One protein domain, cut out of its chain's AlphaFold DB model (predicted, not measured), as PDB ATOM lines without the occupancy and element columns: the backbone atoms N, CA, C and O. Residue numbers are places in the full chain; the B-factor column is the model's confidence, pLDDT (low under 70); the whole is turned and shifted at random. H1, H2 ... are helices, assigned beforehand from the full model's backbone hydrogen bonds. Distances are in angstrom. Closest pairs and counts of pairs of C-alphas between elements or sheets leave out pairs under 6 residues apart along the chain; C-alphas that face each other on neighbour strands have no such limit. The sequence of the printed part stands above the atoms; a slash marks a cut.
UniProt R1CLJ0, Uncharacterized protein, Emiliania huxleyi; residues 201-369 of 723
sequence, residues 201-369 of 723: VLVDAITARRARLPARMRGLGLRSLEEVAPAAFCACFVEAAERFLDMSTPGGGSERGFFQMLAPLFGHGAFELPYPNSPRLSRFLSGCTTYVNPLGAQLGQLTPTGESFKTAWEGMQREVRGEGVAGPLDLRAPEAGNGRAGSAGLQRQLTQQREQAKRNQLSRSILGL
ATOM      1  N   VAL A 201     101.729 170.385 183.781       26.44
ATOM      2  CA  VAL A 201     101.729 171.751 184.366       26.44
ATOM      3  C   VAL A 201     102.354 171.859 185.764       26.44
ATOM      4  O   VAL A 201     102.045 171.050 186.633       26.44
ATOM      5  N   LEU A 202     103.146 172.920 186.011       26.98
ATOM      6  CA  LEU A 202     103.552 173.414 187.348       26.98
ATOM      7  C   LEU A 202     103.726 174.955 187.381       26.98
ATOM      8  O   LEU A 202     104.314 175.573 186.476       26.98
ATOM      9  N   VAL A 203     103.231 175.571 188.461       33.03
ATOM     10  CA  VAL A 203     103.261 177.019 188.748       33.03
ATOM     11  C   VAL A 203     104.157 177.297 189.959       33.03
ATOM     12  O   VAL A 203     103.937 176.722 191.017       33.03
ATOM     13  N   ASP A 204     105.072 178.267 189.826       40.84
ATOM     14  CA  ASP A 204     105.865 178.842 190.927       40.84
ATOM     15  C   ASP A 204     106.023 180.373 190.765       40.84
ATOM     16  O   ASP A 204     105.870 180.912 189.665       40.84
ATOM     17  N   ALA A 205     106.280 181.033 191.901       65.81
ATOM     18  CA  ALA A 205     106.651 182.407 192.249       65.81
ATOM     19  C   ALA A 205     106.608 183.509 191.169       65.81
ATOM     20  O   ALA A 205     107.031 183.355 190.028       65.81
ATOM     21  N   ILE A 206     106.232 184.728 191.586       76.00
ATOM     22  CA  ILE A 206     106.193 185.964 190.769       76.00
ATOM     23  C   ILE A 206     107.398 186.116 189.814       76.00
ATOM     24  O   ILE A 206     107.223 186.498 188.658       76.00
ATOM     25  N   THR A 207     108.614 185.787 190.261       69.06
ATOM     26  CA  THR A 207     109.834 185.845 189.436       69.06
ATOM     27  C   THR A 207     109.821 184.839 188.280       69.06
ATOM     28  O   THR A 207     110.228 185.186 187.173       69.06
ATOM     29  N   ALA A 208     109.348 183.612 188.506       68.56
ATOM     30  CA  ALA A 208     109.246 182.586 187.472       68.56
ATOM     31  C   ALA A 208     108.148 182.937 186.458       68.56
ATOM     32  O   ALA A 208     108.393 182.884 185.254       68.56
ATOM     33  N   ARG A 209     106.989 183.428 186.925       80.88
ATOM     34  CA  ARG A 209     105.949 184.000 186.046       80.88
ATOM     35  C   ARG A 209     106.498 185.148 185.189       80.88
ATOM     36  O   ARG A 209     106.251 185.186 183.987       80.88
ATOM     37  N   ARG A 210     107.301 186.045 185.776       83.88
ATOM     38  CA  ARG A 210     107.966 187.138 185.043       83.88
ATOM     39  C   ARG A 210     108.967 186.620 184.012       83.88
ATOM     40  O   ARG A 210     108.986 187.125 182.897       83.88
ATOM     41  N   ALA A 211     109.777 185.616 184.344       75.94
ATOM     42  CA  ALA A 211     110.753 185.041 183.416       75.94
ATOM     43  C   ALA A 211     110.099 184.477 182.139       75.94
ATOM     44  O   ALA A 211     110.658 184.625 181.050       75.94
ATOM     45  N   ARG A 212     108.900 183.895 182.268       79.50
ATOM     46  CA  ARG A 212     108.132 183.320 181.152       79.50
ATOM     47  C   ARG A 212     107.517 184.364 180.218       79.50
ATOM     48  O   ARG A 212     107.256 184.052 179.057       79.50
ATOM     49  N   LEU A 213     107.313 185.600 180.683       84.81
ATOM     50  CA  LEU A 213     106.825 186.678 179.824       84.81
ATOM     51  C   LEU A 213     107.861 187.054 178.751       84.81
ATOM     52  O   LEU A 213     109.069 186.980 178.995       84.81
ATOM     53  N   PRO A 214     107.424 187.536 177.577       87.06
ATOM     54  CA  PRO A 214     108.320 188.100 176.573       87.06
ATOM     55  C   PRO A 214     109.178 189.246 177.116       87.06
ATOM     56  O   PRO A 214     108.717 190.039 177.938       87.06
ATOM     57  N   ALA A 215     110.379 189.424 176.558       85.75
ATOM     58  CA  ALA A 215     111.248 190.562 176.884       85.75
ATOM     59  C   ALA A 215     110.535 191.919 176.697       85.75
ATOM     60  O   ALA A 215     110.570 192.765 177.584       85.75
ATOM     61  N   ARG A 216     109.766 192.080 175.604       87.62
ATOM     62  CA  ARG A 216     108.938 193.281 175.338       87.62
ATOM     63  C   ARG A 216     107.835 193.533 176.379       87.62
ATOM     64  O   ARG A 216     107.245 194.604 176.417       87.62
ATOM     65  N   MET A 217     107.531 192.530 177.201       89.69
ATOM     66  CA  MET A 217     106.589 192.597 178.317       89.69
ATOM     67  C   MET A 217     107.306 192.521 179.673       89.69
ATOM     68  O   MET A 217     106.724 192.066 180.654       89.69
ATOM     69  N   ARG A 218     108.569 192.977 179.729       89.06
ATOM     70  CA  ARG A 218     109.414 193.045 180.938       89.06
ATOM     71  C   ARG A 218     109.767 191.679 181.545       89.06
ATOM     72  O   ARG A 218     110.141 191.599 182.721       89.06
ATOM     73  N   GLY A 219     109.648 190.609 180.759       84.62
ATOM     74  CA  GLY A 219     110.072 189.261 181.126       84.62
ATOM     75  C   GLY A 219     111.445 188.882 180.575       84.62
ATOM     76  O   GLY A 219     112.234 189.761 180.225       84.62
ATOM     77  N   LEU A 220     111.738 187.580 180.512       78.56
ATOM     78  CA  LEU A 220     113.001 187.050 179.975       78.56
ATOM     79  C   LEU A 220     112.841 186.292 178.653       78.56
ATOM     80  O   LEU A 220     113.828 185.813 178.110       78.56
ATOM     81  N   GLY A 221     111.620 186.159 178.132       77.56
ATOM     82  CA  GLY A 221     111.337 185.414 176.903       77.56
ATOM     83  C   GLY A 221     111.527 183.900 177.019       77.56
ATOM     84  O   GLY A 221     111.471 183.212 176.005       77.56
ATOM     85  N   LEU A 222     111.706 183.372 178.234       71.88
ATOM     86  CA  LEU A 222     111.839 181.939 178.501       71.88
ATOM     87  C   LEU A 222     110.456 181.293 178.602       71.88
ATOM     88  O   LEU A 222     110.024 180.881 179.680       71.88
ATOM     89  N   ARG A 223     109.729 181.279 177.482       72.88
ATOM     90  CA  ARG A 223     108.359 180.758 177.432       72.88
ATOM     91  C   ARG A 223     108.308 179.330 177.958       72.88
ATOM     92  O   ARG A 223     109.146 178.501 177.601       72.88
ATOM     93  N   SER A 224     107.295 179.032 178.771       69.38
ATOM     94  CA  SER A 224     106.999 177.637 179.062       69.38
ATOM     95  C   SER A 224     106.455 176.998 177.793       69.38
ATOM     96  O   SER A 224     105.464 177.443 177.226       69.38
ATOM     97  N   LEU A 225     107.124 175.948 177.352       66.50
ATOM     98  CA  LEU A 225     106.747 175.184 176.171       66.50
ATOM     99  C   LEU A 225     105.358 174.536 176.334       66.50
ATOM    100  O   LEU A 225     104.554 174.526 175.415       66.50
ATOM    101  N   GLU A 226     105.032 174.129 177.553       67.44
ATOM    102  CA  GLU A 226     103.695 173.689 177.961       67.44
ATOM    103  C   GLU A 226     102.641 174.798 177.775       67.44
ATOM    104  O   GLU A 226     101.544 174.552 177.291       67.44
ATOM    105  N   GLU A 227     102.994 176.057 178.053       72.69
ATOM    106  CA  GLU A 227     102.090 177.181 177.801       72.69
ATOM    107  C   GLU A 227     101.933 177.465 176.299       72.69
ATOM    108  O   GLU A 227     100.892 177.971 175.887       72.69
ATOM    109  N   VAL A 228     102.935 177.152 175.474       77.44
ATOM    110  CA  VAL A 228     102.884 177.336 174.014       77.44
ATOM    111  C   VAL A 228     102.070 176.230 173.336       77.44
ATOM    112  O   VAL A 228     101.372 176.523 172.362       77.44
ATOM    113  N   ALA A 229     102.114 174.999 173.858       80.31
ATOM    114  CA  ALA A 229     101.533 173.810 173.232       80.31
ATOM    115  C   ALA A 229     100.049 173.966 172.834       80.31
ATOM    116  O   ALA A 229      99.758 173.748 171.660       80.31
ATOM    117  N   PRO A 230      99.120 174.455 173.687       86.88
ATOM    118  CA  PRO A 230      97.721 174.654 173.290       86.88
ATOM    119  C   PRO A 230      97.539 175.584 172.085       86.88
ATOM    120  O   PRO A 230      96.814 175.262 171.149       86.88
ATOM    121  N   ALA A 231      98.234 176.725 172.074       88.94
ATOM    122  CA  ALA A 231      98.120 177.697 170.987       88.94
ATOM    123  C   ALA A 231      98.768 177.180 169.697       88.94
ATOM    124  O   ALA A 231      98.282 177.466 168.608       88.94
ATOM    125  N   ALA A 232      99.866 176.434 169.826       85.44
ATOM    126  CA  ALA A 232     100.559 175.800 168.716       85.44
ATOM    127  C   ALA A 232      99.703 174.700 168.074       85.44
ATOM    128  O   ALA A 232      99.480 174.741 166.867       85.44
ATOM    129  N   PHE A 233      99.177 173.785 168.890       86.12
ATOM    130  CA  PHE A 233      98.308 172.692 168.472       86.12
ATOM    131  C   PHE A 233      97.023 173.205 167.813       86.12
ATOM    132  O   PHE A 233      96.754 172.871 166.662       86.12
ATOM    133  N   CYS A 234      96.260 174.073 168.490       90.81
ATOM    134  CA  CYS A 234      94.996 174.576 167.949       90.81
ATOM    135  C   CYS A 234      95.196 175.370 166.652       90.81
ATOM    136  O   CYS A 234      94.415 175.212 165.718       90.81
ATOM    137  N   ALA A 235      96.236 176.205 166.568       89.69
ATOM    138  CA  ALA A 235      96.504 176.961 165.350       89.69
ATOM    139  C   ALA A 235      96.908 176.061 164.181       89.69
ATOM    140  O   ALA A 235      96.364 176.211 163.094       89.69
ATOM    141  N   CYS A 236      97.821 175.115 164.423       86.81
ATOM    142  CA  CYS A 236      98.248 174.145 163.420       86.81
ATOM    143  C   CYS A 236      97.054 173.328 162.909       86.81
ATOM    144  O   CYS A 236      96.857 173.212 161.702       86.81
ATOM    145  N   PHE A 237      96.210 172.839 163.823       88.62
ATOM    146  CA  PHE A 237      95.013 172.083 163.471       88.62
ATOM    147  C   PHE A 237      94.039 172.900 162.617       88.62
ATOM    148  O   PHE A 237      93.595 172.417 161.583       88.62
ATOM    149  N   VAL A 238      93.732 174.142 163.008       89.44
ATOM    150  CA  VAL A 238      92.824 175.014 162.244       89.44
ATOM    151  C   VAL A 238      93.382 175.313 160.853       89.44
ATOM    152  O   VAL A 238      92.665 175.175 159.867       89.44
ATOM    153  N   GLU A 239      94.658 175.693 160.762       87.19
ATOM    154  CA  GLU A 239      95.307 176.028 159.489       87.19
ATOM    155  C   GLU A 239      95.419 174.811 158.553       87.19
ATOM    156  O   GLU A 239      95.368 174.967 157.333       87.19
ATOM    157  N   ALA A 240      95.548 173.602 159.109       86.19
ATOM    158  CA  ALA A 240      95.491 172.360 158.347       86.19
ATOM    159  C   ALA A 240      94.057 172.037 157.900       86.19
ATOM    160  O   ALA A 240      93.840 171.766 156.720       86.19
ATOM    161  N   ALA A 241      93.083 172.123 158.814       86.75
ATOM    162  CA  ALA A 241      91.684 171.786 158.558       86.75
ATOM    163  C   ALA A 241      91.077 172.614 157.420       86.75
ATOM    164  O   ALA A 241      90.396 172.067 156.556       86.75
ATOM    165  N   GLU A 242      91.412 173.903 157.355       84.88
ATOM    166  CA  GLU A 242      90.999 174.803 156.271       84.88
ATOM    167  C   GLU A 242      91.535 174.405 154.885       84.88
ATOM    168  O   GLU A 242      91.043 174.913 153.886       84.88
ATOM    169  N   ARG A 243      92.532 173.513 154.800       85.69
ATOM    170  CA  ARG A 243      93.059 172.989 153.527       85.69
ATOM    171  C   ARG A 243      92.668 171.539 153.244       85.69
ATOM    172  O   ARG A 243      93.114 170.967 152.249       85.69
ATOM    173  N   PHE A 244      91.894 170.901 154.120       86.62
ATOM    174  CA  PHE A 244      91.503 169.505 153.922       86.62
ATOM    175  C   PHE A 244      90.466 169.350 152.813       86.62
ATOM    176  O   PHE A 244      90.573 168.407 152.031       86.62
ATOM    177  N   LEU A 245      89.501 170.266 152.743       85.56
ATOM    178  CA  LEU A 245      88.384 170.220 151.800       85.56
ATOM    179  C   LEU A 245      88.589 171.199 150.642       85.56
ATOM    180  O   LEU A 245      89.412 172.107 150.735       85.56
ATOM    181  N   ASP A 246      87.868 170.972 149.543       84.81
ATOM    182  CA  ASP A 246      87.903 171.862 148.382       84.81
ATOM    183  C   ASP A 246      87.289 173.213 148.781       84.81
ATOM    184  O   ASP A 246      86.367 173.264 149.598       84.81
ATOM    185  N   MET A 247      87.813 174.308 148.231       76.62
ATOM    186  CA  MET A 247      87.309 175.655 148.503       76.62
ATOM    187  C   MET A 247      87.062 176.410 147.206       76.62
ATOM    188  O   MET A 247      87.900 176.410 146.309       76.62
ATOM    189  N   SER A 248      85.944 177.124 147.114       73.06
ATOM    190  CA  SER A 248      85.718 178.046 145.999       73.06
ATOM    191  C   SER A 248      86.617 179.278 146.125       73.06
ATOM    192  O   SER A 248      86.696 179.898 147.187       73.06
ATOM    193  N   THR A 249      87.285 179.665 145.040       68.88
ATOM    194  CA  THR A 249      88.090 180.887 144.996       68.88
ATOM    195  C   THR A 249      87.243 182.100 144.599       68.88
ATOM    196  O   THR A 249      86.284 181.974 143.825       68.88
ATOM    197  N   PRO A 250      87.593 183.310 145.080       59.62
ATOM    198  CA  PRO A 250      86.981 184.545 144.598       59.62
ATOM    199  C   PRO A 250      87.223 184.678 143.088       59.62
ATOM    200  O   PRO A 250      88.361 184.850 142.657       59.62
ATOM    201  N   GLY A 251      86.162 184.554 142.285       65.00
ATOM    202  CA  GLY A 251      86.243 184.508 140.817       65.00
ATOM    203  C   GLY A 251      85.661 183.243 140.174       65.00
ATOM    204  O   GLY A 251      85.683 183.139 138.952       65.00
ATOM    205  N   GLY A 252      85.118 182.307 140.963       67.75
ATOM    206  CA  GLY A 252      84.385 181.139 140.452       67.75
ATOM    207  C   GLY A 252      85.249 179.908 140.153       67.75
ATOM    208  O   GLY A 252      84.757 178.956 139.555       67.75
ATOM    209  N   GLY A 253      86.523 179.909 140.562       70.62
ATOM    210  CA  GLY A 253      87.380 178.722 140.529       70.62
ATOM    211  C   GLY A 253      87.212 177.844 141.774       70.62
ATOM    212  O   GLY A 253      86.548 178.228 142.735       70.62
ATOM    213  N   SER A 254      87.837 176.666 141.774       75.56
ATOM    214  CA  SER A 254      87.912 175.774 142.940       75.56
ATOM    215  C   SER A 254      89.373 175.431 143.235       75.56
ATOM    216  O   SER A 254      90.103 174.981 142.350       75.56
ATOM    217  N   GLU A 255      89.815 175.682 144.464       79.81
ATOM    218  CA  GLU A 255      91.083 175.214 145.012       79.81
ATOM    219  C   GLU A 255      90.902 173.810 145.586       79.81
ATOM    220  O   GLU A 255      90.069 173.582 146.467       79.81
ATOM    221  N   ARG A 256      91.707 172.861 145.091       80.94
ATOM    222  CA  ARG A 256      91.609 171.462 145.498       80.94
ATOM    223  C   ARG A 256      92.235 171.237 146.879       80.94
ATOM    224  O   ARG A 256      93.423 171.494 147.067       80.94
ATOM    225  N   GLY A 257      91.456 170.711 147.815       83.19
ATOM    226  CA  GLY A 257      91.895 170.319 149.153       83.19
ATOM    227  C   GLY A 257      92.687 169.009 149.167       83.19
ATOM    228  O   GLY A 257      92.598 168.181 148.256       83.19
ATOM    229  N   PHE A 258      93.473 168.805 150.227       83.38
ATOM    230  CA  PHE A 258      94.381 167.657 150.343       83.38
ATOM    231  C   PHE A 258      93.698 166.351 150.781       83.38
ATOM    232  O   PHE A 258      94.216 165.274 150.495       83.38
ATOM    233  N   PHE A 259      92.560 166.420 151.482       84.06
ATOM    234  CA  PHE A 259      91.949 165.275 152.169       84.06
ATOM    235  C   PHE A 259      90.414 165.276 152.079       84.06
ATOM    236  O   PHE A 259      89.720 165.275 153.099       84.06
ATOM    237  N   GLN A 260      89.865 165.198 150.860       83.38
ATOM    238  CA  GLN A 260      88.405 165.190 150.633       83.38
ATOM    239  C   GLN A 260      87.649 164.092 151.383       83.38
ATOM    240  O   GLN A 260      86.491 164.265 151.758       83.38
ATOM    241  N   MET A 261      88.313 162.971 151.666       80.56
ATOM    242  CA  MET A 261      87.751 161.871 152.453       80.56
ATOM    243  C   MET A 261      87.324 162.275 153.877       80.56
ATOM    244  O   MET A 261      86.580 161.538 154.516       80.56
ATOM    245  N   LEU A 262      87.765 163.438 154.377       82.69
ATOM    246  CA  LEU A 262      87.374 163.983 155.680       82.69
ATOM    247  C   LEU A 262      86.085 164.826 155.630       82.69
ATOM    248  O   LEU A 262      85.624 165.281 156.678       82.69
ATOM    249  N   ALA A 263      85.460 165.021 154.463       80.69
ATOM    250  CA  ALA A 263      84.217 165.792 154.334       80.69
ATOM    251  C   ALA A 263      83.077 165.313 155.261       80.69
ATOM    252  O   ALA A 263      82.418 166.165 155.856       80.69
ATOM    253  N   PRO A 264      82.862 164.002 155.508       79.50
ATOM    254  CA  PRO A 264      81.835 163.549 156.454       79.50
ATOM    255  C   PRO A 264      82.079 163.990 157.909       79.50
ATOM    256  O   PRO A 264      81.124 164.119 158.683       79.50
ATOM    257  N   LEU A 265      83.348 164.223 158.272       77.69
ATOM    258  CA  LEU A 265      83.785 164.604 159.616       77.69
ATOM    259  C   LEU A 265      83.590 166.107 159.880       77.69
ATOM    260  O   LEU A 265      83.096 166.483 160.940       77.69
ATOM    261  N   PHE A 266      83.952 166.964 158.921       80.19
ATOM    262  CA  PHE A 266      83.827 168.426 159.050       80.19
ATOM    263  C   PHE A 266      82.495 168.972 158.512       80.19
ATOM    264  O   PHE A 266      82.013 169.997 158.985       80.19
ATOM    265  N   GLY A 267      81.859 168.251 157.591       80.19
ATOM    266  CA  GLY A 267      80.703 168.694 156.817       80.19
ATOM    267  C   GLY A 267      81.124 169.157 155.422       80.19
ATOM    268  O   GLY A 267      82.171 169.781 155.252       80.19
ATOM    269  N   HIS A 268      80.307 168.853 154.414       80.50
ATOM    270  CA  HIS A 268      80.516 169.389 153.069       80.50
ATOM    271  C   HIS A 268      80.424 170.921 153.101       80.50
ATOM    272  O   HIS A 268      79.540 171.469 153.758       80.50
ATOM    273  N   GLY A 269      81.371 171.598 152.448       77.88
ATOM    274  CA  GLY A 269      81.441 173.062 152.423       77.88
ATOM    275  C   GLY A 269      81.786 173.718 153.767       77.88
ATOM    276  O   GLY A 269      81.546 174.911 153.945       77.88
ATOM    277  N   ALA A 270      82.360 172.976 154.729       82.00
ATOM    278  CA  ALA A 270      82.614 173.472 156.088       82.00
ATOM    279  C   ALA A 270      83.374 174.810 156.154       82.00
ATOM    280  O   ALA A 270      83.161 175.596 157.077       82.00
ATOM    281  N   PHE A 271      84.243 175.071 155.177       83.69
ATOM    282  CA  PHE A 271      85.111 176.247 155.129       83.69
ATOM    283  C   PHE A 271      84.803 177.197 153.955       83.69
ATOM    284  O   PHE A 271      85.555 178.140 153.743       83.69
ATOM    285  N   GLU A 272      83.709 176.983 153.211       78.06
ATOM    286  CA  GLU A 272      83.377 177.772 152.009       78.06
ATOM    287  C   GLU A 272      82.795 179.155 152.328       78.06
ATOM    288  O   GLU A 272      83.076 180.133 151.637       78.06
ATOM    289  N   LEU A 273      81.974 179.254 153.378       72.31
ATOM    290  CA  LEU A 273      81.281 180.498 153.716       72.31
ATOM    291  C   LEU A 273      82.136 181.403 154.619       72.31
ATOM    292  O   LEU A 273      82.836 180.901 155.504       72.31
ATOM    293  N   PRO A 274      82.044 182.740 154.471       70.25
ATOM    294  CA  PRO A 274      82.644 183.681 155.409       70.25
ATOM    295  C   PRO A 274      81.886 183.714 156.750       70.25
ATOM    296  O   PRO A 274      80.712 183.353 156.850       70.25
ATOM    297  N   TYR A 275      82.559 184.182 157.805       63.56
ATOM    298  CA  TYR A 275      81.930 184.453 159.105       63.56
ATOM    299  C   TYR A 275      80.806 185.505 158.972       63.56
ATOM    300  O   TYR A 275      81.013 186.483 158.251       63.56
ATOM    301  N   PRO A 276      79.653 185.364 159.666       66.19
ATOM    302  CA  PRO A 276      79.303 184.359 160.683       66.19
ATOM    303  C   PRO A 276      78.650 183.070 160.161       66.19
ATOM    304  O   PRO A 276      78.343 182.186 160.952       66.19
ATOM    305  N   ASN A 277      78.470 182.920 158.849       74.00
ATOM    306  CA  ASN A 277      77.653 181.845 158.268       74.00
ATOM    307  C   ASN A 277      78.414 180.521 158.055       74.00
ATOM    308  O   ASN A 277      77.863 179.563 157.522       74.00
ATOM    309  N   SER A 278      79.688 180.468 158.448       77.31
ATOM    310  CA  SER A 278      80.586 179.333 158.227       77.31
ATOM    311  C   SER A 278      80.421 178.237 159.292       77.31
ATOM    312  O   SER A 278      80.681 178.513 160.468       77.31
ATOM    313  N   PRO A 279      80.053 176.990 158.928       77.50
ATOM    314  CA  PRO A 279      79.871 175.910 159.900       77.50
ATOM    315  C   PRO A 279      81.194 175.335 160.451       77.50
ATOM    316  O   PRO A 279      81.187 174.757 161.538       77.50
ATOM    317  N   ARG A 280      82.332 175.519 159.763       85.06
ATOM    318  CA  ARG A 280      83.720 175.224 160.193       85.06
ATOM    319  C   ARG A 280      83.896 173.947 161.013       85.06
ATOM    320  O   ARG A 280      83.760 172.840 160.507       85.06
ATOM    321  N   LEU A 281      84.257 174.098 162.290       87.94
ATOM    322  CA  LEU A 281      84.544 172.994 163.196       87.94
ATOM    323  C   LEU A 281      83.291 172.539 163.947       87.94
ATOM    324  O   LEU A 281      83.392 171.658 164.794       87.94
ATOM    325  N   SER A 282      82.113 173.110 163.672       85.44
ATOM    326  CA  SER A 282      80.886 172.815 164.417       85.44
ATOM    327  C   SER A 282      80.547 171.331 164.385       85.44
ATOM    328  O   SER A 282      80.319 170.754 165.442       85.44
ATOM    329  N   ARG A 283      80.579 170.690 163.209       82.56
ATOM    330  CA  ARG A 283      80.295 169.250 163.081       82.56
ATOM    331  C   ARG A 283      81.389 168.381 163.706       82.56
ATOM    332  O   ARG A 283      81.086 167.420 164.411       82.56
ATOM    333  N   PHE A 284      82.651 168.766 163.505       83.50
ATOM    334  CA  PHE A 284      83.810 168.094 164.098       83.50
ATOM    335  C   PHE A 284      83.753 168.103 165.634       83.50
ATOM    336  O   PHE A 284      84.089 167.110 166.276       83.50
ATOM    337  N   LEU A 285      83.280 169.208 166.223       85.31
ATOM    338  CA  LEU A 285      83.189 169.408 167.670       85.31
ATOM    339  C   LEU A 285      81.820 169.046 168.275       85.31
ATOM    340  O   LEU A 285      81.656 169.140 169.493       85.31
ATOM    341  N   SER A 286      80.844 168.624 167.465       72.38
ATOM    342  CA  SER A 286      79.527 168.168 167.930       72.38
ATOM    343  C   SER A 286      79.393 166.643 167.996       72.38
ATOM    344  O   SER A 286      78.323 166.153 168.343       72.38
ATOM    345  N   GLY A 287      80.440 165.883 167.641       60.44
ATOM    346  CA  GLY A 287      80.443 164.410 167.702       60.44
ATOM    347  C   GLY A 287      79.491 163.730 166.707       60.44
ATOM    348  O   GLY A 287      79.146 162.560 166.871       60.44
ATOM    349  N   CYS A 288      79.022 164.454 165.686       47.81
ATOM    350  CA  CYS A 288      77.961 163.987 164.799       47.81
ATOM    351  C   CYS A 288      78.547 163.363 163.520       47.81
ATOM    352  O   CYS A 288      78.642 164.011 162.478       47.81
ATOM    353  N   THR A 289      78.949 162.090 163.590       51.03
ATOM    354  CA  THR A 289      79.210 161.276 162.393       51.03
ATOM    355  C   THR A 289      77.920 160.547 162.022       51.03
ATOM    356  O   THR A 289      77.575 159.540 162.632       51.03
ATOM    357  N   THR A 290      77.171 161.053 161.039       43.59
ATOM    358  CA  THR A 290      75.917 160.416 160.575       43.59
ATOM    359  C   THR A 290      76.122 159.094 159.833       43.59
ATOM    360  O   THR A 290      75.152 158.470 159.429       43.59
ATOM    361  N   TYR A 291      77.357 158.623 159.694       42.59
ATOM    362  CA  TYR A 291      77.662 157.270 159.259       42.59
ATOM    363  C   TYR A 291      78.740 156.710 160.173       42.59
ATOM    364  O   TYR A 291      79.655 157.434 160.568       42.59
ATOM    365  N   VAL A 292      78.574 155.438 160.535       42.09
ATOM    366  CA  VAL A 292      79.522 154.617 161.290       42.09
ATOM    367  C   VAL A 292      80.945 154.990 160.877       42.09
ATOM    368  O   VAL A 292      81.322 154.830 159.718       42.09
ATOM    369  N   ASN A 293      81.722 155.538 161.811       43.28
ATOM    370  CA  ASN A 293      83.150 155.720 161.594       43.28
ATOM    371  C   ASN A 293      83.733 154.327 161.274       43.28
ATOM    372  O   ASN A 293      83.495 153.411 162.068       43.28
ATOM    373  N   PRO A 294      84.499 154.120 160.186       43.41
ATOM    374  CA  PRO A 294      85.138 152.827 159.915       43.41
ATOM    375  C   PRO A 294      86.108 152.377 161.030       43.41
ATOM    376  O   PRO A 294      86.591 151.251 161.005       43.41
ATOM    377  N   LEU A 295      86.359 153.232 162.032       46.19
ATOM    378  CA  LEU A 295      87.150 152.964 163.238       46.19
ATOM    379  C   LEU A 295      86.323 152.633 164.506       46.19
ATOM    380  O   LEU A 295      86.887 152.589 165.594       46.19
ATOM    381  N   GLY A 296      85.008 152.399 164.405       42.53
ATOM    382  CA  GLY A 296      84.225 151.777 165.491       42.53
ATOM    383  C   GLY A 296      83.823 152.670 166.678       42.53
ATOM    384  O   GLY A 296      83.458 152.148 167.729       42.53
ATOM    385  N   ALA A 297      83.855 154.000 166.547       43.84
ATOM    386  CA  ALA A 297      83.374 154.902 167.601       43.84
ATOM    387  C   ALA A 297      81.830 154.964 167.647       43.84
ATOM    388  O   ALA A 297      81.180 155.109 166.610       43.84
ATOM    389  N   GLN A 298      81.251 154.876 168.851       46.03
ATOM    390  CA  GLN A 298      79.811 155.023 169.097       46.03
ATOM    391  C   GLN A 298      79.295 156.399 168.633       46.03
ATOM    392  O   GLN A 298      79.964 157.421 168.801       46.03
ATOM    393  N   LEU A 299      78.079 156.421 168.075       48.44
ATOM    394  CA  LEU A 299      77.345 157.637 167.701       48.44
ATOM    395  C   LEU A 299      77.342 158.656 168.857       48.44
ATOM    396  O   LEU A 299      76.894 158.342 169.957       48.44
ATOM    397  N   GLY A 300      77.815 159.880 168.596       53.91
ATOM    398  CA  GLY A 300      77.743 161.008 169.534       53.91
ATOM    399  C   GLY A 300      79.012 161.308 170.340       53.91
ATOM    400  O   GLY A 300      79.001 162.257 171.122       53.91
ATOM    401  N   GLN A 301      80.109 160.562 170.162       59.91
ATOM    402  CA  GLN A 301      81.386 160.859 170.826       59.91
ATOM    403  C   GLN A 301      82.317 161.702 169.942       59.91
ATOM    404  O   GLN A 301      82.436 161.495 168.734       59.91
ATOM    405  N   LEU A 302      82.994 162.673 170.562       67.06
ATOM    406  CA  LEU A 302      84.081 163.422 169.934       67.06
ATOM    407  C   LEU A 302      85.216 162.468 169.557       67.06
ATOM    408  O   LEU A 302      85.522 161.525 170.282       67.06
ATOM    409  N   THR A 303      85.893 162.752 168.445       75.38
ATOM    410  CA  THR A 303      87.193 162.117 168.200       75.38
ATOM    411  C   THR A 303      88.170 162.530 169.310       75.38
ATOM    412  O   THR A 303      88.061 163.660 169.799       75.38
ATOM    413  N   PRO A 304      89.166 161.698 169.672       76.06
ATOM    414  CA  PRO A 304      90.176 162.080 170.664       76.06
ATOM    415  C   PRO A 304      90.838 163.431 170.344       76.06
ATOM    416  O   PRO A 304      91.005 164.281 171.211       76.06
ATOM    417  N   THR A 305      91.122 163.691 169.064       79.44
ATOM    418  CA  THR A 305      91.655 164.981 168.600       79.44
ATOM    419  C   THR A 305      90.668 166.136 168.797       79.44
ATOM    420  O   THR A 305      91.083 167.232 169.171       79.44
ATOM    421  N   GLY A 306      89.372 165.914 168.559       83.00
ATOM    422  CA  GLY A 306      88.325 166.913 168.793       83.00
ATOM    423  C   GLY A 306      88.147 167.248 170.272       83.00
ATOM    424  O   GLY A 306      87.992 168.419 170.619       83.00
ATOM    425  N   GLU A 307      88.248 166.250 171.150       83.69
ATOM    426  CA  GLU A 307      88.233 166.440 172.603       83.69
ATOM    427  C   GLU A 307      89.462 167.225 173.088       83.69
ATOM    428  O   GLU A 307      89.301 168.234 173.786       83.69
ATOM    429  N   SER A 308      90.673 166.850 172.654       82.31
ATOM    430  CA  SER A 308      91.901 167.599 172.964       82.31
ATOM    431  C   SER A 308      91.839 169.036 172.433       82.31
ATOM    432  O   SER A 308      92.232 169.964 173.140       82.31
ATOM    433  N   PHE A 309      91.305 169.258 171.224       88.81
ATOM    434  CA  PHE A 309      91.141 170.601 170.652       88.81
ATOM    435  C   PHE A 309      90.181 171.456 171.470       88.81
ATOM    436  O   PHE A 309      90.532 172.577 171.848       88.81
ATOM    437  N   LYS A 310      88.986 170.936 171.766       87.69
ATOM    438  CA  LYS A 310      87.974 171.655 172.544       87.69
ATOM    439  C   LYS A 310      88.507 172.007 173.932       87.69
ATOM    440  O   LYS A 310      88.447 173.168 174.332       87.69
ATOM    441  N   THR A 311      89.116 171.037 174.611       88.88
ATOM    442  CA  THR A 311      89.717 171.217 175.939       88.88
ATOM    443  C   THR A 311      90.828 172.267 175.922       88.88
ATOM    444  O   THR A 311      90.864 173.143 176.790       88.88
ATOM    445  N   ALA A 312      91.716 172.224 174.924       88.50
ATOM    446  CA  ALA A 312      92.795 173.194 174.770       88.50
ATOM    447  C   ALA A 312      92.264 174.607 174.488       88.50
ATOM    448  O   ALA A 312      92.713 175.565 175.120       88.50
ATOM    449  N   TRP A 313      91.287 174.745 173.586       92.38
ATOM    450  CA  TRP A 313      90.679 176.033 173.249       92.38
ATOM    451  C   TRP A 313      89.966 176.650 174.452       92.38
ATOM    452  O   TRP A 313      90.287 177.765 174.856       92.38
ATOM    453  N   GLU A 314      89.054 175.909 175.083       92.06
ATOM    454  CA  GLU A 314      88.303 176.370 176.255       92.06
ATOM    455  C   GLU A 314      89.224 176.619 177.461       92.06
ATOM    456  O   GLU A 314      88.992 177.533 178.256       92.06
ATOM    457  N   GLY A 315      90.308 175.848 177.590       91.19
ATOM    458  CA  GLY A 315      91.387 176.112 178.539       91.19
ATOM    459  C   GLY A 315      92.026 177.479 178.318       91.19
ATOM    460  O   GLY A 315      92.069 178.291 179.242       91.19
ATOM    461  N   MET A 316      92.437 177.777 177.083       93.25
ATOM    462  CA  MET A 316      92.979 179.090 176.723       93.25
ATOM    463  C   MET A 316      91.957 180.220 176.920       93.25
ATOM    464  O   MET A 316      92.331 181.293 177.386       93.25
ATOM    465  N   GLN A 317      90.672 179.990 176.631       93.50
ATOM    466  CA  GLN A 317      89.610 180.972 176.881       93.50
ATOM    467  C   GLN A 317      89.468 181.298 178.371       93.50
ATOM    468  O   GLN A 317      89.323 182.462 178.741       93.50
ATOM    469  N   ARG A 318      89.548 180.288 179.246       91.38
ATOM    470  CA  ARG A 318      89.533 180.497 180.701       91.38
ATOM    471  C   ARG A 318      90.731 181.314 181.180       91.38
ATOM    472  O   ARG A 318      90.556 182.127 182.079       91.38
ATOM    473  N   GLU A 319      91.912 181.140 180.583       89.19
ATOM    474  CA  GLU A 319      93.111 181.918 180.942       89.19
ATOM    475  C   GLU A 319      92.963 183.422 180.669       89.19
ATOM    476  O   GLU A 319      93.523 184.232 181.411       89.19
ATOM    477  N   VAL A 320      92.254 183.796 179.597       91.75
ATOM    478  CA  VAL A 320      92.101 185.198 179.160       91.75
ATOM    479  C   VAL A 320      90.820 185.861 179.669       91.75
ATOM    480  O   VAL A 320      90.710 187.090 179.651       91.75
ATOM    481  N   ARG A 321      89.847 185.063 180.129       88.62
ATOM    482  CA  ARG A 321      88.547 185.545 180.605       88.62
ATOM    483  C   ARG A 321      88.726 186.573 181.726       88.62
ATOM    484  O   ARG A 321      89.426 186.331 182.702       88.62
ATOM    485  N   GLY A 322      88.036 187.705 181.599       84.06
ATOM    486  CA  GLY A 322      88.037 188.769 182.607       84.06
ATOM    487  C   GLY A 322      89.229 189.732 182.540       84.06
ATOM    488  O   GLY A 322      89.246 190.697 183.295       84.06
ATOM    489  N   GLU A 323      90.192 189.537 181.627       89.06
ATOM    490  CA  GLU A 323      91.311 190.482 181.442       89.06
ATOM    491  C   GLU A 323      91.015 191.612 180.441       89.06
ATOM    492  O   GLU A 323      91.855 192.495 180.267       89.06
ATOM    493  N   GLY A 324      89.865 191.573 179.756       86.25
ATOM    494  CA  GLY A 324      89.472 192.582 178.762       86.25
ATOM    495  C   GLY A 324      90.378 192.639 177.524       86.25
ATOM    496  O   GLY A 324      90.502 193.691 176.903       86.25
ATOM    497  N   VAL A 325      91.056 191.538 177.183       88.75
ATOM    498  CA  VAL A 325      91.982 191.470 176.040       88.75
ATOM    499  C   VAL A 325      91.281 190.840 174.841       88.75
ATOM    500  O   VAL A 325      91.068 189.628 174.829       88.75
ATOM    501  N   ALA A 326      90.993 191.649 173.822       89.06
ATOM    502  CA  ALA A 326      90.386 191.181 172.578       89.06
ATOM    503  C   ALA A 326      91.344 190.302 171.751       89.06
ATOM    504  O   ALA A 326      92.562 190.527 171.731       89.06
ATOM    505  N   GLY A 327      90.797 189.319 171.041       89.06
ATOM    506  CA  GLY A 327      91.553 188.444 170.149       89.06
ATOM    507  C   GLY A 327      90.805 187.166 169.754       89.06
ATOM    508  O   GLY A 327      89.619 187.023 170.033       89.06
ATOM    509  N   PRO A 328      91.482 186.200 169.105       89.25
ATOM    510  CA  PRO A 328      90.813 185.028 168.535       89.25
ATOM    511  C   PRO A 328      90.073 184.151 169.553       89.25
ATOM    512  O   PRO A 328      89.142 183.450 169.176       89.25
ATOM    513  N   LEU A 329      90.467 184.180 170.831       91.94
ATOM    514  CA  LEU A 329      89.810 183.423 171.904       91.94
ATOM    515  C   LEU A 329      88.456 184.018 172.325       91.94
ATOM    516  O   LEU A 329      87.759 183.396 173.126       91.94
ATOM    517  N   ASP A 330      88.059 185.173 171.783       89.62
ATOM    518  CA  ASP A 330      86.702 185.714 171.956       89.62
ATOM    519  C   ASP A 330      85.667 184.855 171.207       89.62
ATOM    520  O   ASP A 330      84.496 184.800 171.582       89.62
ATOM    521  N   LEU A 331      86.116 184.127 170.178       88.56
ATOM    522  CA  LEU A 331      85.307 183.193 169.406       88.56
ATOM    523  C   LEU A 331      85.181 181.841 170.112       88.56
ATOM    524  O   LEU A 331      86.117 181.341 170.747       88.56
ATOM    525  N   ARG A 332      84.025 181.196 169.943       89.25
ATOM    526  CA  ARG A 332      83.797 179.829 170.436       89.25
ATOM    527  C   ARG A 332      84.679 178.834 169.677       89.25
ATOM    528  O   ARG A 332      85.007 179.059 168.517       89.25
ATOM    529  N   ALA A 333      85.001 177.693 170.293       88.94
ATOM    530  CA  ALA A 333      85.826 176.656 169.656       88.94
ATOM    531  C   ALA A 333      85.339 176.221 168.248       88.94
ATOM    532  O   ALA A 333      86.185 176.086 167.364       88.94
ATOM    533  N   PRO A 334      84.018 176.081 167.973       88.25
ATOM    534  CA  PRO A 334      83.506 175.813 166.620       88.25
ATOM    535  C   PRO A 334      83.873 176.864 165.563       88.25
ATOM    536  O   PRO A 334      83.962 176.550 164.379       88.25
ATOM    537  N   GLU A 335      84.102 178.102 165.994       87.12
ATOM    538  CA  GLU A 335      84.359 179.274 165.154       87.12
ATOM    539  C   GLU A 335      85.861 179.604 165.061       87.12
ATOM    540  O   GLU A 335      86.240 180.623 164.480       87.12
ATOM    541  N   ALA A 336      86.734 178.757 165.619       88.69
ATOM    542  CA  ALA A 336      88.172 178.991 165.672       88.69
ATOM    543  C   ALA A 336      88.774 179.277 164.284       88.69
ATOM    544  O   ALA A 336      88.540 178.541 163.321       88.69
ATOM    545  N   GLY A 337      89.581 180.341 164.196       81.44
ATOM    546  CA  GLY A 337      90.244 180.804 162.967       81.44
ATOM    547  C   GLY A 337      89.466 181.834 162.144       81.44
ATOM    548  O   GLY A 337      90.027 182.387 161.197       81.44
ATOM    549  N   ASN A 338      88.217 182.140 162.508       79.69
ATOM    550  CA  ASN A 338      87.447 183.195 161.849       79.69
ATOM    551  C   ASN A 338      87.994 184.602 162.114       79.69
ATOM    552  O   ASN A 338      88.620 184.870 163.138       79.69
ATOM    553  N   GLY A 339      87.734 185.516 161.172       67.31
ATOM    554  CA  GLY A 339      88.075 186.938 161.308       67.31
ATOM    555  C   GLY A 339      89.576 187.243 161.281       67.31
ATOM    556  O   GLY A 339      89.980 188.363 161.595       67.31
ATOM    557  N   ARG A 340      90.428 186.273 160.914       67.62
ATOM    558  CA  ARG A 340      91.879 186.479 160.858       67.62
ATOM    559  C   ARG A 340      92.246 187.493 159.769       67.62
ATOM    560  O   ARG A 340      91.934 187.310 158.595       67.62
ATOM    561  N   ALA A 341      92.972 188.545 160.141       53.19
ATOM    562  CA  ALA A 341      93.648 189.397 159.166       53.19
ATOM    563  C   ALA A 341      94.762 188.582 158.482       53.19
ATOM    564  O   ALA A 341      95.633 188.041 159.166       53.19
ATOM    565  N   GLY A 342      94.747 188.500 157.146       51.34
ATOM    566  CA  GLY A 342      95.575 187.586 156.338       51.34
ATOM    567  C   GLY A 342      97.105 187.722 156.448       51.34
ATOM    568  O   GLY A 342      97.823 187.004 155.763       51.34
ATOM    569  N   SER A 343      97.633 188.609 157.298       47.66
ATOM    570  CA  SER A 343      99.073 188.859 157.459       47.66
ATOM    571  C   SER A 343      99.713 188.224 158.705       47.66
ATOM    572  O   SER A 343     100.943 188.211 158.811       47.66
ATOM    573  N   ALA A 344      98.938 187.679 159.654       58.97
ATOM    574  CA  ALA A 344      99.472 187.029 160.857       58.97
ATOM    575  C   ALA A 344      98.842 185.647 161.088       58.97
ATOM    576  O   ALA A 344      97.630 185.543 161.234       58.97
ATOM    577  N   GLY A 345      99.676 184.602 161.178       81.12
ATOM    578  CA  GLY A 345      99.225 183.236 161.483       81.12
ATOM    579  C   GLY A 345      98.523 183.128 162.843       81.12
ATOM    580  O   GLY A 345      98.857 183.860 163.786       81.12
ATOM    581  N   LEU A 346      97.572 182.199 162.958       86.81
ATOM    582  CA  LEU A 346      96.653 182.094 164.097       86.81
ATOM    583  C   LEU A 346      97.401 181.837 165.411       86.81
ATOM    584  O   LEU A 346      97.081 182.433 166.442       86.81
ATOM    585  N   GLN A 347      98.480 181.044 165.367       88.38
ATOM    586  CA  GLN A 347      99.324 180.776 166.539       88.38
ATOM    587  C   GLN A 347      99.839 182.080 167.159       88.38
ATOM    588  O   GLN A 347      99.854 182.237 168.382       88.38
ATOM    589  N   ARG A 348     100.273 183.028 166.317       86.56
ATOM    590  CA  ARG A 348     100.836 184.303 166.770       86.56
ATOM    591  C   ARG A 348      99.776 185.143 167.472       86.56
ATOM    592  O   ARG A 348     100.079 185.708 168.519       86.56
ATOM    593  N   GLN A 349      98.564 185.203 166.925       88.88
ATOM    594  CA  GLN A 349      97.458 185.967 167.503       88.88
ATOM    595  C   GLN A 349      97.003 185.369 168.845       88.88
ATOM    596  O   GLN A 349      96.933 186.094 169.836       88.88
ATOM    597  N   LEU A 350      96.817 184.042 168.916       90.44
ATOM    598  CA  LEU A 350      96.510 183.329 170.166       90.44
ATOM    599  C   LEU A 350      97.579 183.582 171.238       90.44
ATOM    600  O   LEU A 350      97.275 183.895 172.389       90.44
ATOM    601  N   THR A 351      98.851 183.488 170.844       89.50
ATOM    602  CA  THR A 351      99.984 183.731 171.745       89.50
ATOM    603  C   THR A 351      99.996 185.176 172.243       89.50
ATOM    604  O   THR A 351     100.202 185.401 173.429       89.50
ATOM    605  N   GLN A 352      99.739 186.160 171.375       89.31
ATOM    606  CA  GLN A 352      99.702 187.577 171.754       89.31
ATOM    607  C   GLN A 352      98.583 187.886 172.757       89.31
ATOM    608  O   GLN A 352      98.856 188.546 173.762       89.31
ATOM    609  N   GLN A 353      97.367 187.381 172.522       91.69
ATOM    610  CA  GLN A 353      96.231 187.576 173.431       91.69
ATOM    611  C   GLN A 353      96.527 186.978 174.817       91.69
ATOM    612  O   GLN A 353      96.399 187.658 175.837       91.69
ATOM    613  N   ARG A 354      97.026 185.734 174.860       91.88
ATOM    614  CA  ARG A 354      97.390 185.048 176.113       91.88
ATOM    615  C   ARG A 354      98.557 185.713 176.844       91.88
ATOM    616  O   ARG A 354      98.511 185.855 178.063       91.88
ATOM    617  N   GLU A 355      99.602 186.140 176.129       90.81
ATOM    618  CA  GLU A 355     100.743 186.860 176.716       90.81
ATOM    619  C   GLU A 355     100.290 188.178 177.373       90.81
ATOM    620  O   GLU A 355     100.753 188.509 178.468       90.81
ATOM    621  N   GLN A 356      99.347 188.899 176.755       91.81
ATOM    622  CA  GLN A 356      98.801 190.138 177.311       91.81
ATOM    623  C   GLN A 356      97.939 189.888 178.560       91.81
ATOM    624  O   GLN A 356      98.121 190.577 179.565       91.81
ATOM    625  N   ALA A 357      97.071 188.873 178.547       91.94
ATOM    626  CA  ALA A 357      96.296 188.465 179.723       91.94
ATOM    627  C   ALA A 357      97.208 188.096 180.912       91.94
ATOM    628  O   ALA A 357      97.070 188.625 182.017       91.94
ATOM    629  N   LYS A 358      98.235 187.271 180.666       89.75
ATOM    630  CA  LYS A 358      99.227 186.883 181.685       89.75
ATOM    631  C   LYS A 358     100.012 188.076 182.224       89.75
ATOM    632  O   LYS A 358     100.292 188.134 183.426       89.75
ATOM    633  N   ARG A 359     100.355 189.044 181.367       91.56
ATOM    634  CA  ARG A 359     100.976 190.308 181.788       91.56
ATOM    635  C   ARG A 359     100.057 191.083 182.730       91.56
ATOM    636  O   ARG A 359     100.541 191.537 183.765       91.56
ATOM    637  N   ASN A 360      98.773 191.226 182.402       91.69
ATOM    638  CA  ASN A 360      97.806 191.956 183.227       91.69
ATOM    639  C   ASN A 360      97.670 191.311 184.619       91.69
ATOM    640  O   ASN A 360      97.804 191.994 185.639       91.69
ATOM    641  N   GLN A 361      97.526 189.984 184.670       90.38
ATOM    642  CA  GLN A 361      97.481 189.208 185.917       90.38
ATOM    643  C   GLN A 361      98.759 189.359 186.747       90.38
ATOM    644  O   GLN A 361      98.697 189.575 187.959       90.38
ATOM    645  N   LEU A 362      99.934 189.243 186.117       89.62
ATOM    646  CA  LEU A 362     101.211 189.400 186.812       89.62
ATOM    647  C   LEU A 362     101.398 190.829 187.321       89.62
ATOM    648  O   LEU A 362     101.861 191.009 188.445       89.62
ATOM    649  N   SER A 363     101.014 191.831 186.526       91.56
ATOM    650  CA  SER A 363     101.088 193.236 186.921       91.56
ATOM    651  C   SER A 363     100.258 193.481 188.177       91.56
ATOM    652  O   SER A 363     100.783 194.030 189.139       91.56
ATOM    653  N   ARG A 364      99.014 192.983 188.232       90.06
ATOM    654  CA  ARG A 364      98.183 193.054 189.448       90.06
ATOM    655  C   ARG A 364      98.859 192.386 190.648       90.06
ATOM    656  O   ARG A 364      98.934 192.993 191.711       90.06
ATOM    657  N   SER A 365      99.421 191.184 190.474       90.25
ATOM    658  CA  SER A 365     100.151 190.492 191.552       90.25
ATOM    659  C   SER A 365     101.370 191.281 192.052       90.25
ATOM    660  O   SER A 365     101.619 191.320 193.252       90.25
ATOM    661  N   ILE A 366     102.144 191.895 191.151       88.44
ATOM    662  CA  ILE A 366     103.348 192.659 191.512       88.44
ATOM    663  C   ILE A 366     102.985 193.995 192.164       88.44
ATOM    664  O   ILE A 366     103.637 194.402 193.122       88.44
ATOM    665  N   LEU A 367     101.949 194.676 191.673       88.81
ATOM    666  CA  LEU A 367     101.478 195.937 192.250       88.81
ATOM    667  C   LEU A 367     100.874 195.748 193.647       88.81
ATOM    668  O   LEU A 367     100.969 196.661 194.462       88.81
ATOM    669  N   GLY A 368     100.335 194.560 193.942       86.25
ATOM    670  CA  GLY A 368      99.895 194.174 195.285       86.25
ATOM    671  C   GLY A 368     101.029 193.935 196.292       86.25
ATOM    672  O   GLY A 368     100.752 193.757 197.475       86.25
ATOM    673  N   LEU A 369     102.301 193.926 195.868       86.50
ATOM    674  CA  LEU A 369     103.432 193.834 196.797       86.50
ATOM    675  C   LEU A 369     103.612 195.146 197.588       86.50
ATOM    676  O   LEU A 369     103.306 196.225 197.065       86.50
TER     677      LEU A 369
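What this domain is: This is residues 201 to 369 of the 723 residues of an uncharacterized protein of Emiliania huxleyi (UniProt R1CLJ0). Long helices H2, H5 and H6 make the core; H1 packs on H6 at one end, with H3 and H4 amid loops at the other. The 169 printed residues have six named helices, H1 to H6, and no named strand: all helix, with under half of the residues in named elements. It is only just compact, close to loose: radius of gyration of the C-alphas 18.5 A, spans 58 by 41 by 24 A.

Where its parts are: H1, residues 206 to 212, begins at C-alpha (106.193, 185.964, 190.769). H2 is 225 to 241, 23.4 A; H3 260 to 266; H4 282 to 285; H5 304 to 320, 24.7 A. H6, 346 to 367, 31.7 A, ends at C-alpha (101.478, 195.937, 192.250).

How they stand to each other: H1 touches H6 at its residues 362 to 366 alone. H2 and residues 346 to 351 alone of H6 touch, closest C-alphas Ala 235 and Gln 347, 4.9 A. H3 touches H4. Every O i to N i+4 pair is within hydrogen-bond range in H1, H5 and H6, 11 of 13 in H2, 1 of 3 in H3, beside 2 of 4 O i to N i+3 pairs.

The domain as a whole: The printed part has no cut; the five links are long. Residues 287 to 302, among others, have pLDDT under 70.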